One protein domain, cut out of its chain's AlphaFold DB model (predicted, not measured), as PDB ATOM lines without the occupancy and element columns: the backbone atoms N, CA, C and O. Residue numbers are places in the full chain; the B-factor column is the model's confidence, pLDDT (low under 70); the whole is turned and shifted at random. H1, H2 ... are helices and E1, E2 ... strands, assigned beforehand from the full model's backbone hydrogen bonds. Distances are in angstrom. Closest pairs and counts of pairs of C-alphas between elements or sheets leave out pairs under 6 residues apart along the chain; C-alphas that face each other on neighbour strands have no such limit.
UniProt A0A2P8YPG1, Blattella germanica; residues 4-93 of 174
ATOM      1  N   LEU A   4      13.742  41.850  -2.808       85.19
ATOM      2  CA  LEU A   4      15.161  41.716  -3.138       85.19
ATOM      3  C   LEU A   4      15.331  40.662  -4.224       85.19
ATOM      4  O   LEU A   4      14.704  39.601  -4.177       85.19
ATOM      5  N   LEU A   5      16.202  40.926  -5.192       85.94
ATOM      6  CA  LEU A   5      16.526  39.957  -6.229       85.94
ATOM      7  C   LEU A   5      17.577  38.957  -5.746       85.94
ATOM      8  O   LEU A   5      18.406  39.290  -4.897       85.94
ATOM      9  N   PRO A   6      17.644  37.758  -6.349       84.94
ATOM     10  CA  PRO A   6      18.738  36.825  -6.096       84.94
ATOM     11  C   PRO A   6      20.129  37.453  -6.281       84.94
ATOM     12  O   PRO A   6      21.040  37.144  -5.519       84.94
ATOM     13  N   GLY A   7      20.280  38.365  -7.251       84.00
ATOM     14  CA  GLY A   7      21.519  39.121  -7.463       84.00
ATOM     15  C   GLY A   7      21.859  40.072  -6.312       84.00
ATOM     16  O   GLY A   7      23.022  40.147  -5.928       84.00
ATOM     17  N   ASP A   8      20.849  40.717  -5.719       86.50
ATOM     18  CA  ASP A   8      21.024  41.597  -4.557       86.50
ATOM     19  C   ASP A   8      21.467  40.799  -3.329       86.50
ATOM     20  O   ASP A   8      22.244  41.290  -2.528       86.50
ATOM     21  N   VAL A   9      21.017  39.549  -3.184       87.94
ATOM     22  CA  VAL A   9      21.458  38.665  -2.090       87.94
ATOM     23  C   VAL A   9      22.864  38.116  -2.350       87.94
ATOM     24  O   VAL A   9      23.671  38.020  -1.430       87.94
ATOM     25  N   ALA A  10      23.182  37.767  -3.599       87.62
ATOM     26  CA  ALA A  10      24.422  37.080  -3.962       87.62
ATOM     27  C   ALA A  10      25.703  37.897  -3.708       87.62
ATOM     28  O   ALA A  10      26.781  37.308  -3.589       87.62
ATOM     29  N   VAL A  11      25.604  39.227  -3.626       90.00
ATOM     30  CA  VAL A  11      26.751  40.096  -3.311       90.00
ATOM     31  C   VAL A  11      27.153  40.047  -1.830       90.00
ATOM     32  O   VAL A  11      28.310  40.328  -1.517       90.00
ATOM     33  N   HIS A  12      26.248  39.623  -0.942       90.56
ATOM     34  CA  HIS A  12      26.472  39.487   0.501       90.56
ATOM     35  C   HIS A  12      26.931  38.062   0.838       90.56
ATOM     36  O   HIS A  12      26.152  37.221   1.298       90.56
ATOM     37  N   ASN A  13      28.198  37.757   0.547       89.12
ATOM     38  CA  ASN A  13      28.754  36.400   0.630       89.12
ATOM     39  C   ASN A  13      30.032  36.274   1.480       89.12
ATOM     40  O   ASN A  13      30.794  35.317   1.308       89.12
ATOM     41  N   LYS A  14      30.289  37.219   2.388       87.75
ATOM     42  CA  LYS A  14      31.491  37.245   3.234       87.75
ATOM     43  C   LYS A  14      31.138  37.044   4.712       87.75
ATOM     44  O   LYS A  14      30.033  37.373   5.115       87.75
ATOM     45  N   PRO A  15      32.052  36.542   5.561       81.88
ATOM     46  CA  PRO A  15      31.761  36.338   6.988       81.88
ATOM     47  C   PRO A  15      31.331  37.608   7.739       81.88
ATOM     48  O   PRO A  15      30.602  37.534   8.725       81.88
ATOM     49  N   ASP A  16      31.785  38.772   7.277       88.88
ATOM     50  CA  ASP A  16      31.452  40.092   7.803       88.88
ATOM     51  C   ASP A  16      30.229  40.742   7.137       88.88
ATOM     52  O   ASP A  16      29.808  41.802   7.604       88.88
ATOM     53  N   ASP A  17      29.664  40.103   6.105       91.56
ATOM     54  CA  ASP A  17      28.491  40.533   5.340       91.56
ATOM     55  C   ASP A  17      27.868  39.337   4.583       91.56
ATOM     56  O   ASP A  17      28.265  39.018   3.453       91.56
ATOM     57  N   ILE A  18      26.941  38.621   5.234       89.56
ATOM     58  CA  ILE A  18      26.358  37.368   4.721       89.56
ATOM     59  C   ILE A  18      24.838  37.369   4.775       89.56
ATOM     60  O   ILE A  18      24.227  37.358   5.850       89.56
ATOM     61  N   TRP A  19      24.219  37.292   3.599       94.06
ATOM     62  CA  TRP A  19      22.776  37.139   3.472       94.06
ATOM     63  C   TRP A  19      22.415  35.774   2.889       94.06
ATOM     64  O   TRP A  19      23.109  35.219   2.038       94.06
ATOM     65  N   VAL A  20      21.297  35.217   3.351       89.75
ATOM     66  CA  VAL A  20      20.768  33.930   2.887       89.75
ATOM     67  C   VAL A  20      19.300  34.088   2.533       89.75
ATOM     68  O   VAL A  20      18.526  34.658   3.301       89.75
ATOM     69  N   SER A  21      18.893  33.541   1.390       89.62
ATOM     70  CA  SER A  21      17.482  33.404   1.050       89.62
ATOM     71  C   SER A  21      16.943  32.039   1.485       89.62
ATOM     72  O   SER A  21      17.511  30.987   1.187       89.62
ATOM     73  N   PHE A  22      15.840  32.038   2.231       84.75
ATOM     74  CA  PHE A  22      15.182  30.824   2.711       84.75
ATOM     75  C   PHE A  22      13.663  31.030   2.768       84.75
ATOM     76  O   PHE A  22      13.189  32.000   3.352       84.75
ATOM     77  N   LEU A  23      12.893  30.123   2.154       85.44
ATOM     78  CA  LEU A  23      11.418  30.160   2.130       85.44
ATOM     79  C   LEU A  23      10.831  31.531   1.722       85.44
ATOM     80  O   LEU A  23       9.947  32.060   2.395       85.44
ATOM     81  N   GLY A  24      11.354  32.124   0.644       84.81
ATOM     82  CA  GLY A  24      10.871  33.405   0.104       84.81
ATOM     83  C   GLY A  24      11.264  34.642   0.919       84.81
ATOM     84  O   GLY A  24      10.826  35.747   0.615       84.81
ATOM     85  N   LYS A  25      12.099  34.496   1.953       88.25
ATOM     86  CA  LYS A  25      12.615  35.609   2.762       88.25
ATOM     87  C   LYS A  25      14.127  35.703   2.665       88.25
ATOM     88  O   LYS A  25      14.804  34.691   2.503       88.25
ATOM     89  N   VAL A  26      14.638  36.920   2.797       91.19
ATOM     90  CA  VAL A  26      16.071  37.210   2.852       91.19
ATOM     91  C   VAL A  26      16.455  37.527   4.290       91.19
ATOM     92  O   VAL A  26      15.803  38.346   4.947       91.19
ATOM     93  N   TYR A  27      17.505  36.863   4.760       90.62
ATOM     94  CA  TYR A  27      18.000  36.949   6.124       90.62
ATOM     95  C   TYR A  27      19.439  37.461   6.146       90.62
ATOM     96  O   TYR A  27      20.284  36.875   5.475       90.62
ATOM     97  N   ASP A  28      19.726  38.482   6.951       93.06
ATOM     98  CA  ASP A  28      21.088  38.896   7.295       93.06
ATOM     99  C   ASP A  28      21.562  38.081   8.499       93.06
ATOM    100  O   ASP A  28      21.020  38.186   9.603       93.06
ATOM    101  N   LEU A  29      22.556  37.224   8.271       89.62
ATOM    102  CA  LEU A  29      23.116  36.329   9.280       89.62
ATOM    103  C   LEU A  29      24.474  36.810   9.797       89.62
ATOM    104  O   LEU A  29      25.125  36.080  10.539       89.62
ATOM    105  N   THR A  30      24.899  38.027   9.461       89.94
ATOM    106  CA  THR A  30      26.214  38.572   9.823       89.94
ATOM    107  C   THR A  30      26.468  38.530  11.329       89.94
ATOM    108  O   THR A  30      27.497  38.028  11.780       89.94
ATOM    109  N   ASP A  31      25.503  38.986  12.132       87.06
ATOM    110  CA  ASP A  31      25.572  38.908  13.597       87.06
ATOM    111  C   ASP A  31      25.698  37.466  14.098       87.06
ATOM    112  O   ASP A  31      26.434  37.190  15.045       87.06
ATOM    113  N   LEU A  32      24.960  36.549  13.468       83.44
ATOM    114  CA  LEU A  32      24.939  35.146  13.853       83.44
ATOM    115  C   LEU A  32      26.285  34.488  13.536       83.44
ATOM    116  O   LEU A  32      26.828  33.766  14.362       83.44
ATOM    117  N   VAL A  33      26.864  34.760  12.369       82.94
ATOM    118  CA  VAL A  33      28.184  34.232  12.008       82.94
ATOM    119  C   VAL A  33      29.268  34.766  12.942       82.94
ATOM    120  O   VAL A  33      30.107  33.983  13.379       82.94
ATOM    121  N   LYS A  34      29.210  36.047  13.326       84.25
ATOM    122  CA  LYS A  34      30.131  36.639  14.314       84.25
ATOM    123  C   LYS A  34      30.007  36.000  15.698       84.25
ATOM    124  O   LYS A  34      31.018  35.728  16.337       84.25
ATOM    125  N   GLU A  35      28.789  35.722  16.164       80.75
ATOM    126  CA  GLU A  35      28.552  35.053  17.454       80.75
ATOM    127  C   GLU A  35      29.215  33.666  17.524       80.75
ATOM    128  O   GLU A  35      29.739  33.262  18.566       80.75
ATOM    129  N   PHE A  36      29.224  32.948  16.400       75.81
ATOM    130  CA  PHE A  36      29.781  31.602  16.287       75.81
ATOM    131  C   PHE A  36      31.150  31.569  15.584       75.81
ATOM    132  O   PHE A  36      31.626  30.493  15.216       75.81
ATOM    133  N   GLU A  37      31.820  32.713  15.423       74.88
ATOM    134  CA  GLU A  37      33.106  32.802  14.731       74.88
ATOM    135  C   GLU A  37      34.168  31.933  15.432       74.88
ATOM    136  O   GLU A  37      34.349  31.971  16.652       74.88
ATOM    137  N   GLY A  38      34.845  31.074  14.662       67.50
ATOM    138  CA  GLY A  38      35.818  30.109  15.187       67.50
ATOM    139  C   GLY A  38      35.212  28.884  15.890       67.50
ATOM    140  O   GLY A  38      35.955  28.014  16.349       67.50
ATOM    141  N   GLN A  39      33.883  28.769  15.957       65.81
ATOM    142  CA  GLN A  39      33.199  27.565  16.421       65.81
ATOM    143  C   GLN A  39      32.794  26.716  15.216       65.81
ATOM    144  O   GLN A  39      31.721  26.880  14.645       65.81
ATOM    145  N   ASP A  40      33.666  25.784  14.835       59.91
ATOM    146  CA  ASP A  40      33.317  24.773  13.837       59.91
ATOM    147  C   ASP A  40      32.116  23.939  14.320       59.91
ATOM    148  O   ASP A  40      31.870  23.845  15.534       59.91
ATOM    149  N   ILE A  41      31.369  23.316  13.398       67.31
ATOM    150  CA  ILE A  41      30.224  22.469  13.769       67.31
ATOM    151  C   ILE A  41      30.740  21.409  14.737       67.31
ATOM    152  O   ILE A  41      31.484  20.499  14.366       67.31
ATOM    153  N   ARG A  42      30.361  21.528  16.011       63.47
ATOM    154  CA  ARG A  42      30.779  20.564  17.024       63.47
ATOM    155  C   ARG A  42      30.100  19.244  16.705       63.47
ATOM    156  O   ARG A  42      28.919  19.222  16.386       63.47
ATOM    157  N   TYR A  43      30.823  18.140  16.803       71.81
ATOM    158  CA  TYR A  43      30.249  16.804  16.673       71.81
ATOM    159  C   TYR A  43      30.346  16.095  18.016       71.81
ATOM    160  O   TYR A  43      31.324  16.274  18.741       71.81
ATOM    161  N   TYR A  44      29.368  15.256  18.327       74.31
ATOM    162  CA  TYR A  44      29.456  14.331  19.451       74.31
ATOM    163  C   TYR A  44      29.132  12.911  18.993       74.31
ATOM    164  O   TYR A  44      28.490  12.704  17.960       74.31
ATOM    165  N   ILE A  45      29.621  11.925  19.745       78.50
ATOM    166  CA  ILE A  45      29.240  10.529  19.542       78.50
ATOM    167  C   ILE A  45      27.925  10.314  20.274       78.50
ATOM    168  O   ILE A  45      27.856  10.450  21.496       78.50
ATOM    169  N   HIS A  46      26.872  10.011  19.521       71.19
ATOM    170  CA  HIS A  46      25.561   9.777  20.100       71.19
ATOM    171  C   HIS A  46      25.617   8.551  21.031       71.19
ATOM    172  O   HIS A  46      25.978   7.463  20.572       71.19
ATOM    173  N   PRO A  47      25.238   8.676  22.315       76.81
ATOM    174  CA  PRO A  47      25.490   7.639  23.320       76.81
ATOM    175  C   PRO A  47      24.722   6.335  23.068       76.81
ATOM    176  O   PRO A  47      25.102   5.298  23.596       76.81
ATOM    177  N   ILE A  48      23.654   6.375  22.260       74.88
ATOM    178  CA  ILE A  48      22.821   5.201  21.949       74.88
ATOM    179  C   ILE A  48      23.214   4.559  20.613       74.88
ATOM    180  O   ILE A  48      23.179   3.343  20.482       74.88
ATOM    181  N   THR A  49      23.568   5.359  19.602       75.31
ATOM    182  CA  THR A  49      23.801   4.846  18.235       75.31
ATOM    183  C   THR A  49      25.275   4.717  17.892       75.31
ATOM    184  O   THR A  49      25.600   4.128  16.868       75.31
ATOM    185  N   GLY A  50      26.172   5.310  18.688       77.12
ATOM    186  CA  GLY A  50      27.600   5.381  18.381       77.12
ATOM    187  C   GLY A  50      27.936   6.245  17.158       77.12
ATOM    188  O   GLY A  50      29.104   6.370  16.802       77.12
ATOM    189  N   ALA A  51      26.942   6.859  16.510       76.38
ATOM    190  CA  ALA A  51      27.148   7.671  15.322       76.38
ATOM    191  C   ALA A  51      27.714   9.048  15.691       76.38
ATOM    192  O   ALA A  51      27.256   9.690  16.642       76.38
ATOM    193  N   ARG A  52      28.685   9.525  14.906       76.25
ATOM    194  CA  ARG A  52      29.178  10.904  14.981       76.25
ATOM    195  C   ARG A  52      28.136  11.828  14.356       76.25
ATOM    196  O   ARG A  52      27.884  11.745  13.158       76.25
ATOM    197  N   VAL A  53      27.540  12.702  15.161       72.75
ATOM    198  CA  VAL A  53      26.439  13.584  14.743       72.75
ATOM    199  C   VAL A  53      26.712  15.038  15.133       72.75
ATOM    200  O   VAL A  53      27.400  15.274  16.132       72.75
ATOM    201  N   PRO A  54      26.215  16.019  14.359       73.44
ATOM    202  CA  PRO A  54      26.412  17.429  14.669       73.44
ATOM    203  C   PRO A  54      25.652  17.825  15.944       73.44
ATOM    204  O   PRO A  54      24.480  17.501  16.146       73.44
ATOM    205  N   TYR A  55      26.345  18.541  16.818       68.75
ATOM    206  CA  TYR A  55      25.865  19.076  18.080       68.75
ATOM    207  C   TYR A  55      25.036  20.330  17.802       68.75
ATOM    208  O   TYR A  55      25.563  21.402  17.520       68.75
ATOM    209  N   THR A  56      23.716  20.164  17.848       67.50
ATOM    210  CA  THR A  56      22.724  21.161  17.422       67.50
ATOM    211  C   THR A  56      21.784  21.541  18.582       67.50
ATOM    212  O   THR A  56      20.593  21.228  18.542       67.50
ATOM    213  N   PRO A  57      22.288  22.194  19.654       57.41
ATOM    214  CA  PRO A  57      21.503  22.486  20.863       57.41
ATOM    215  C   PRO A  57      20.366  23.491  20.619       57.41
ATOM    216  O   PRO A  57      19.318  23.406  21.253       57.41
ATOM    217  N   HIS A  58      20.546  24.401  19.658       55.00
ATOM    218  CA  HIS A  58      19.557  25.416  19.270       55.00
ATOM    219  C   HIS A  58      18.608  24.951  18.161       55.00
ATOM    220  O   HIS A  58      17.770  25.719  17.691       55.00
ATOM    221  N   GLY A  59      18.718  23.688  17.749       53.75
ATOM    222  CA  GLY A  59      17.884  23.102  16.715       53.75
ATOM    223  C   GLY A  59      18.635  22.636  15.495       53.75
ATOM    224  O   GLY A  59      19.802  22.950  15.280       53.75
ATOM    225  N   ARG A  60      17.934  21.824  14.707       57.56
ATOM    226  CA  ARG A  60      18.495  21.167  13.533       57.56
ATOM    227  C   ARG A  60      18.959  22.211  12.532       57.56
ATOM    228  O   ARG A  60      18.203  23.109  12.175       57.56
ATOM    229  N   ILE A  61      20.164  22.018  12.018       58.22
ATOM    230  CA  ILE A  61      20.534  22.583  10.725       58.22
ATOM    231  C   ILE A  61      19.566  21.967   9.697       58.22
ATOM    232  O   ILE A  61      19.248  20.771   9.818       58.22
ATOM    233  N   PRO A  62      19.068  22.732   8.710       42.97
ATOM    234  CA  PRO A  62      18.374  22.152   7.567       42.97
ATOM    235  C   PRO A  62      19.154  20.928   7.049       42.97
ATOM    236  O   PRO A  62      20.376  20.973   6.946       42.97
ATOM    237  N   HIS A  63      18.456  19.816   6.789       44.44
ATOM    238  CA  HIS A  63      18.996  18.512   6.341       44.44
ATOM    239  C   HIS A  63      19.555  17.538   7.398       44.44
ATOM    240  O   HIS A  63      19.868  16.401   7.046       44.44
ATOM    241  N   VAL A  64      19.601  17.877   8.692       53.91
ATOM    242  CA  VAL A  64      19.982  16.896   9.732       53.91
ATOM    243  C   VAL A  64      18.737  16.181  10.277       53.91
ATOM    244  O   VAL A  64      17.907  16.763  10.979       53.91
ATOM    245  N   GLY A  65      18.582  14.897   9.938       55.19
ATOM    246  CA  GLY A  65      17.494  14.043  10.427       55.19
ATOM    247  C   GLY A  65      17.538  13.790  11.946       55.19
ATOM    248  O   GLY A  65      18.543  14.071  12.601       55.19
ATOM    249  N   PRO A  66      16.455  13.253  12.545       60.59
ATOM    250  CA  PRO A  66      16.525  12.743  13.908       60.59
ATOM    251  C   PRO A  66      17.535  11.595  13.927       60.59
ATOM    252  O   PRO A  66      17.412  10.665  13.135       60.59
ATOM    253  N   VAL A  67      18.508  11.642  14.836       62.22
ATOM    254  CA  VAL A  67      19.541  10.595  14.948       62.22
ATOM    255  C   VAL A  67      18.928   9.236  15.303       62.22
ATOM    256  O   VAL A  67      19.450   8.194  14.918       62.22
ATOM    257  N   VAL A  68      17.799   9.251  16.014       63.09
ATOM    258  CA  VAL A  68      16.979   8.081  16.333       63.09
ATOM    259  C   VAL A  68      15.497   8.460  16.338       63.09
ATOM    260  O   VAL A  68      15.168   9.596  16.704       63.09
ATOM    261  N   PRO A  69      14.582   7.539  15.987       63.44
ATOM    262  CA  PRO A  69      13.169   7.705  16.309       63.44
ATOM    263  C   PRO A  69      13.036   7.787  17.834       63.44
ATOM    264  O   PRO A  69      13.363   6.843  18.549       63.44
ATOM    265  N   THR A  70      12.629   8.947  18.351       60.34
ATOM    266  CA  THR A  70      12.565   9.189  19.795       60.34
ATOM    267  C   THR A  70      11.335   9.998  20.176       60.34
ATOM    268  O   THR A  70      11.020  11.010  19.552       60.34
ATOM    269  N   SER A  71      10.665   9.564  21.243       62.56
ATOM    270  CA  SER A  71       9.620  10.321  21.939       62.56
ATOM    271  C   SER A  71      10.195  11.413  22.850       62.56
ATOM    272  O   SER A  71       9.458  12.272  23.323       62.56
ATOM    273  N   ALA A  72      11.517  11.422  23.071       56.22
ATOM    274  CA  ALA A  72      12.221  12.459  23.821       56.22
ATOM    275  C   ALA A  72      12.477  13.728  22.992       56.22
ATOM    276  O   ALA A  72      13.218  14.604  23.438       56.22
ATOM    277  N   TRP A  73      11.885  13.838  21.795       58.12
ATOM    278  CA  TRP A  73      11.930  15.069  21.020       58.12
ATOM    279  C   TRP A  73      11.428  16.231  21.883       58.12
ATOM    280  O   TRP A  73      10.338  16.188  22.461       58.12
ATOM    281  N   ARG A  74      12.267  17.257  22.013       56.25
ATOM    282  CA  ARG A  74      11.928  18.511  22.678       56.25
ATOM    283  C   ARG A  74      11.833  19.594  21.604       56.25
ATOM    284  O   ARG A  74      12.689  19.614  20.716       56.25
ATOM    285  N   PRO A  75      10.827  20.483  21.672       55.88
ATOM    286  CA  PRO A  75      10.823  21.701  20.877       55.88
ATOM    287  C   PRO A  75      12.112  22.488  21.113       55.88
ATOM    288  O   PRO A  75      12.754  22.350  22.157       55.88
ATOM    289  N   LEU A  76      12.476  23.324  20.147       57.91
ATOM    290  CA  LEU A  76      13.622  24.214  20.289       57.91
ATOM    291  C   LEU A  76      13.432  25.088  21.532       57.91
ATOM    292  O   LEU A  76      12.380  25.701  21.699       57.91
ATOM    293  N   GLN A  77      14.431  25.114  22.418       57.66
ATOM    294  CA  GLN A  77      14.396  25.954  23.622       57.66
ATOM    295  C   GLN A  77      14.445  27.450  23.278       57.66
ATOM    296  O   GLN A  77      14.035  28.284  24.080       57.66
ATOM    297  N   THR A  78      14.928  27.776  22.079       65.50
ATOM    298  CA  THR A  78      15.039  29.127  21.534       65.50
ATOM    299  C   THR A  78      14.389  29.191  20.158       65.50
ATOM    300  O   THR A  78      14.312  28.188  19.446       65.50
ATOM    301  N   VAL A  79      13.937  30.381  19.761       70.50
ATOM    302  CA  VAL A  79      13.446  30.607  18.399       70.50
ATOM    303  C   VAL A  79      14.629  30.425  17.436       70.50
ATOM    304  O   VAL A  79      15.659  31.070  17.629       70.50
ATOM    305  N   PRO A  80      14.527  29.541  16.430       75.69
ATOM    306  CA  PRO A  80      15.605  29.333  15.474       75.69
ATOM    307  C   PRO A  80      15.797  30.569  14.595       75.69
ATOM    308  O   PRO A  80      14.856  31.338  14.387       75.69
ATOM    309  N   TRP A  81      16.987  30.719  14.011       78.81
ATOM    310  CA  TRP A  81      17.336  31.889  13.198       78.81
ATOM    311  C   TRP A  81      16.328  32.153  12.063       78.81
ATOM    312  O   TRP A  81      15.933  33.296  11.859       78.81
ATOM    313  N   TRP A  82      15.813  31.107  11.400       81.06
ATOM    314  CA  TRP A  82      14.860  31.246  10.284       81.06
ATOM    315  C   TRP A  82      13.469  31.731  10.713       81.06
ATOM    316  O   TRP A  82      12.710  32.254   9.896       81.06
ATOM    317  N   ALA A  83      13.106  31.547  11.984       78.44
ATOM    318  CA  ALA A  83      11.836  32.009  12.539       78.44
ATOM    319  C   ALA A  83      11.981  33.333  13.303       78.44
ATOM    320  O   ALA A  83      10.974  33.919  13.701       78.44
ATOM    321  N   HIS A  84      13.211  33.803  13.526       82.69
ATOM    322  CA  HIS A  84      13.475  34.980  14.334       82.69
ATOM    323  C   HIS A  84      13.398  36.263  13.478       82.69
ATOM    324  O   HIS A  84      14.215  36.436  12.572       82.69
ATOM    325  N   PRO A  85      12.483  37.214  13.772       86.50
ATOM    326  CA  PRO A  85      12.292  38.413  12.949       86.50
ATOM    327  C   PRO A  85      13.519  39.326  12.853       86.50
ATOM    328  O   PRO A  85      13.667  40.017  11.856       86.50
ATOM    329  N   LYS A  86      14.406  39.305  13.865       88.19
ATOM    330  CA  LYS A  86      15.659  40.096  13.903       88.19
ATOM    331  C   LYS A  86      16.485  39.980  12.620       88.19
ATOM    332  O   LYS A  86      17.079  40.966  12.213       88.19
ATOM    333  N   TYR A  87      16.550  38.790  12.031       87.88
ATOM    334  CA  TYR A  87      17.430  38.540  10.894       87.88
ATOM    335  C   TYR A  87      16.765  38.862   9.553       87.88
ATOM    336  O   TYR A  87      17.442  38.839   8.540       87.88
ATOM    337  N   VAL A  88      15.458  39.140   9.502       89.75
ATOM    338  CA  VAL A  88      14.738  39.329   8.232       89.75
ATOM    339  C   VAL A  88      14.996  40.730   7.677       89.75
ATOM    340  O   VAL A  88      14.602  41.718   8.290       89.75
ATOM    341  N   VAL A  89      15.586  40.805   6.483       90.12
ATOM    342  CA  VAL A  89      15.848  42.067   5.763       90.12
ATOM    343  C   VAL A  89      14.743  42.373   4.754       90.12
ATOM    344  O   VAL A  89      14.360  43.524   4.554       90.12
ATOM    345  N   GLY A  90      14.186  41.336   4.130       88.12
ATOM    346  CA  GLY A  90      13.209  41.503   3.063       88.12
ATOM    347  C   GLY A  90      12.616  40.189   2.580       88.12
ATOM    348  O   GLY A  90      12.815  39.130   3.180       88.12
ATOM    349  N   SER A  91      11.855  40.275   1.494       86.88
ATOM    350  CA  SER A  91      11.330  39.106   0.777       86.88
ATOM    351  C   SER A  91      12.128  38.906  -0.504       86.88
ATOM    352  O   SER A  91      12.568  39.882  -1.106       86.88
ATOM    353  N   LEU A  92      12.368  37.653  -0.879       85.56
ATOM    354  CA  LEU A  92      13.016  37.339  -2.144       85.56
ATOM    355  C   LEU A  92      11.960  37.401  -3.251       85.56
ATOM    356  O   LEU A  92      10.924  36.751  -3.124       85.56
ATOM    357  N   SER A  93      12.245  38.146  -4.315       81.50
ATOM    358  CA  SER A  93      11.433  38.166  -5.536       81.50
ATOM    359  C   SER A  93      11.323  36.756  -6.114       81.50
ATOM    360  O   SER A  93      12.338  36.072  -6.277       81.50
TER     361      SER A  93
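This is residues 4 to 93 of the 174 residues of a protein of Blattella germanica (UniProt A0A2P8YPG1). This loose, elongated model has little regular structure: a three-stranded sheet and two short helices make one end, the small hairpin E3 and E4 lies toward the other, and residues 55 to 87 loop back between them. The printed part has 90 residues, 32 in named elements, class mixed, in the order H1 E1 E2 H2 E3 E4 E5; the sheet E1 E2 E5 is antiparallel. The radius of gyration of the C-alphas is 15.6 A, the spans 45 by 27 by 20 A.

Start at H1, residues 6 to 10, on the sheet of E1, 17 to 22, E2, 25 to 28, and E5, 88 to 92; C-alphas 9 and 19 are closest to each other between H1 and E1, 5.9 A. Within hydrogen-bond range, find N 20 and O 27 in the hairpin E1 and E2, 2.9 A, and N 26 and O 90 between E2 and E5, 2.9 A. H2, residues 30 to 35, only grazes the sheet. In the hairpin of E3, 43 to 45, and E4, 52 to 54, N 44 and O 53 are 2.9 A apart. Both helices have every O i to N i+4 pair within range.

Find C-alpha 6 at (18.738, 36.825, -6.096), where H1 begins; E1 runs 16.7 A; E5 ends at C-alpha 92, (13.016, 37.339, -2.144).

The printed part has no cut; the link E4 to E5 is long, and residues 38 to 42 and 55 to 78 have pLDDT under 70.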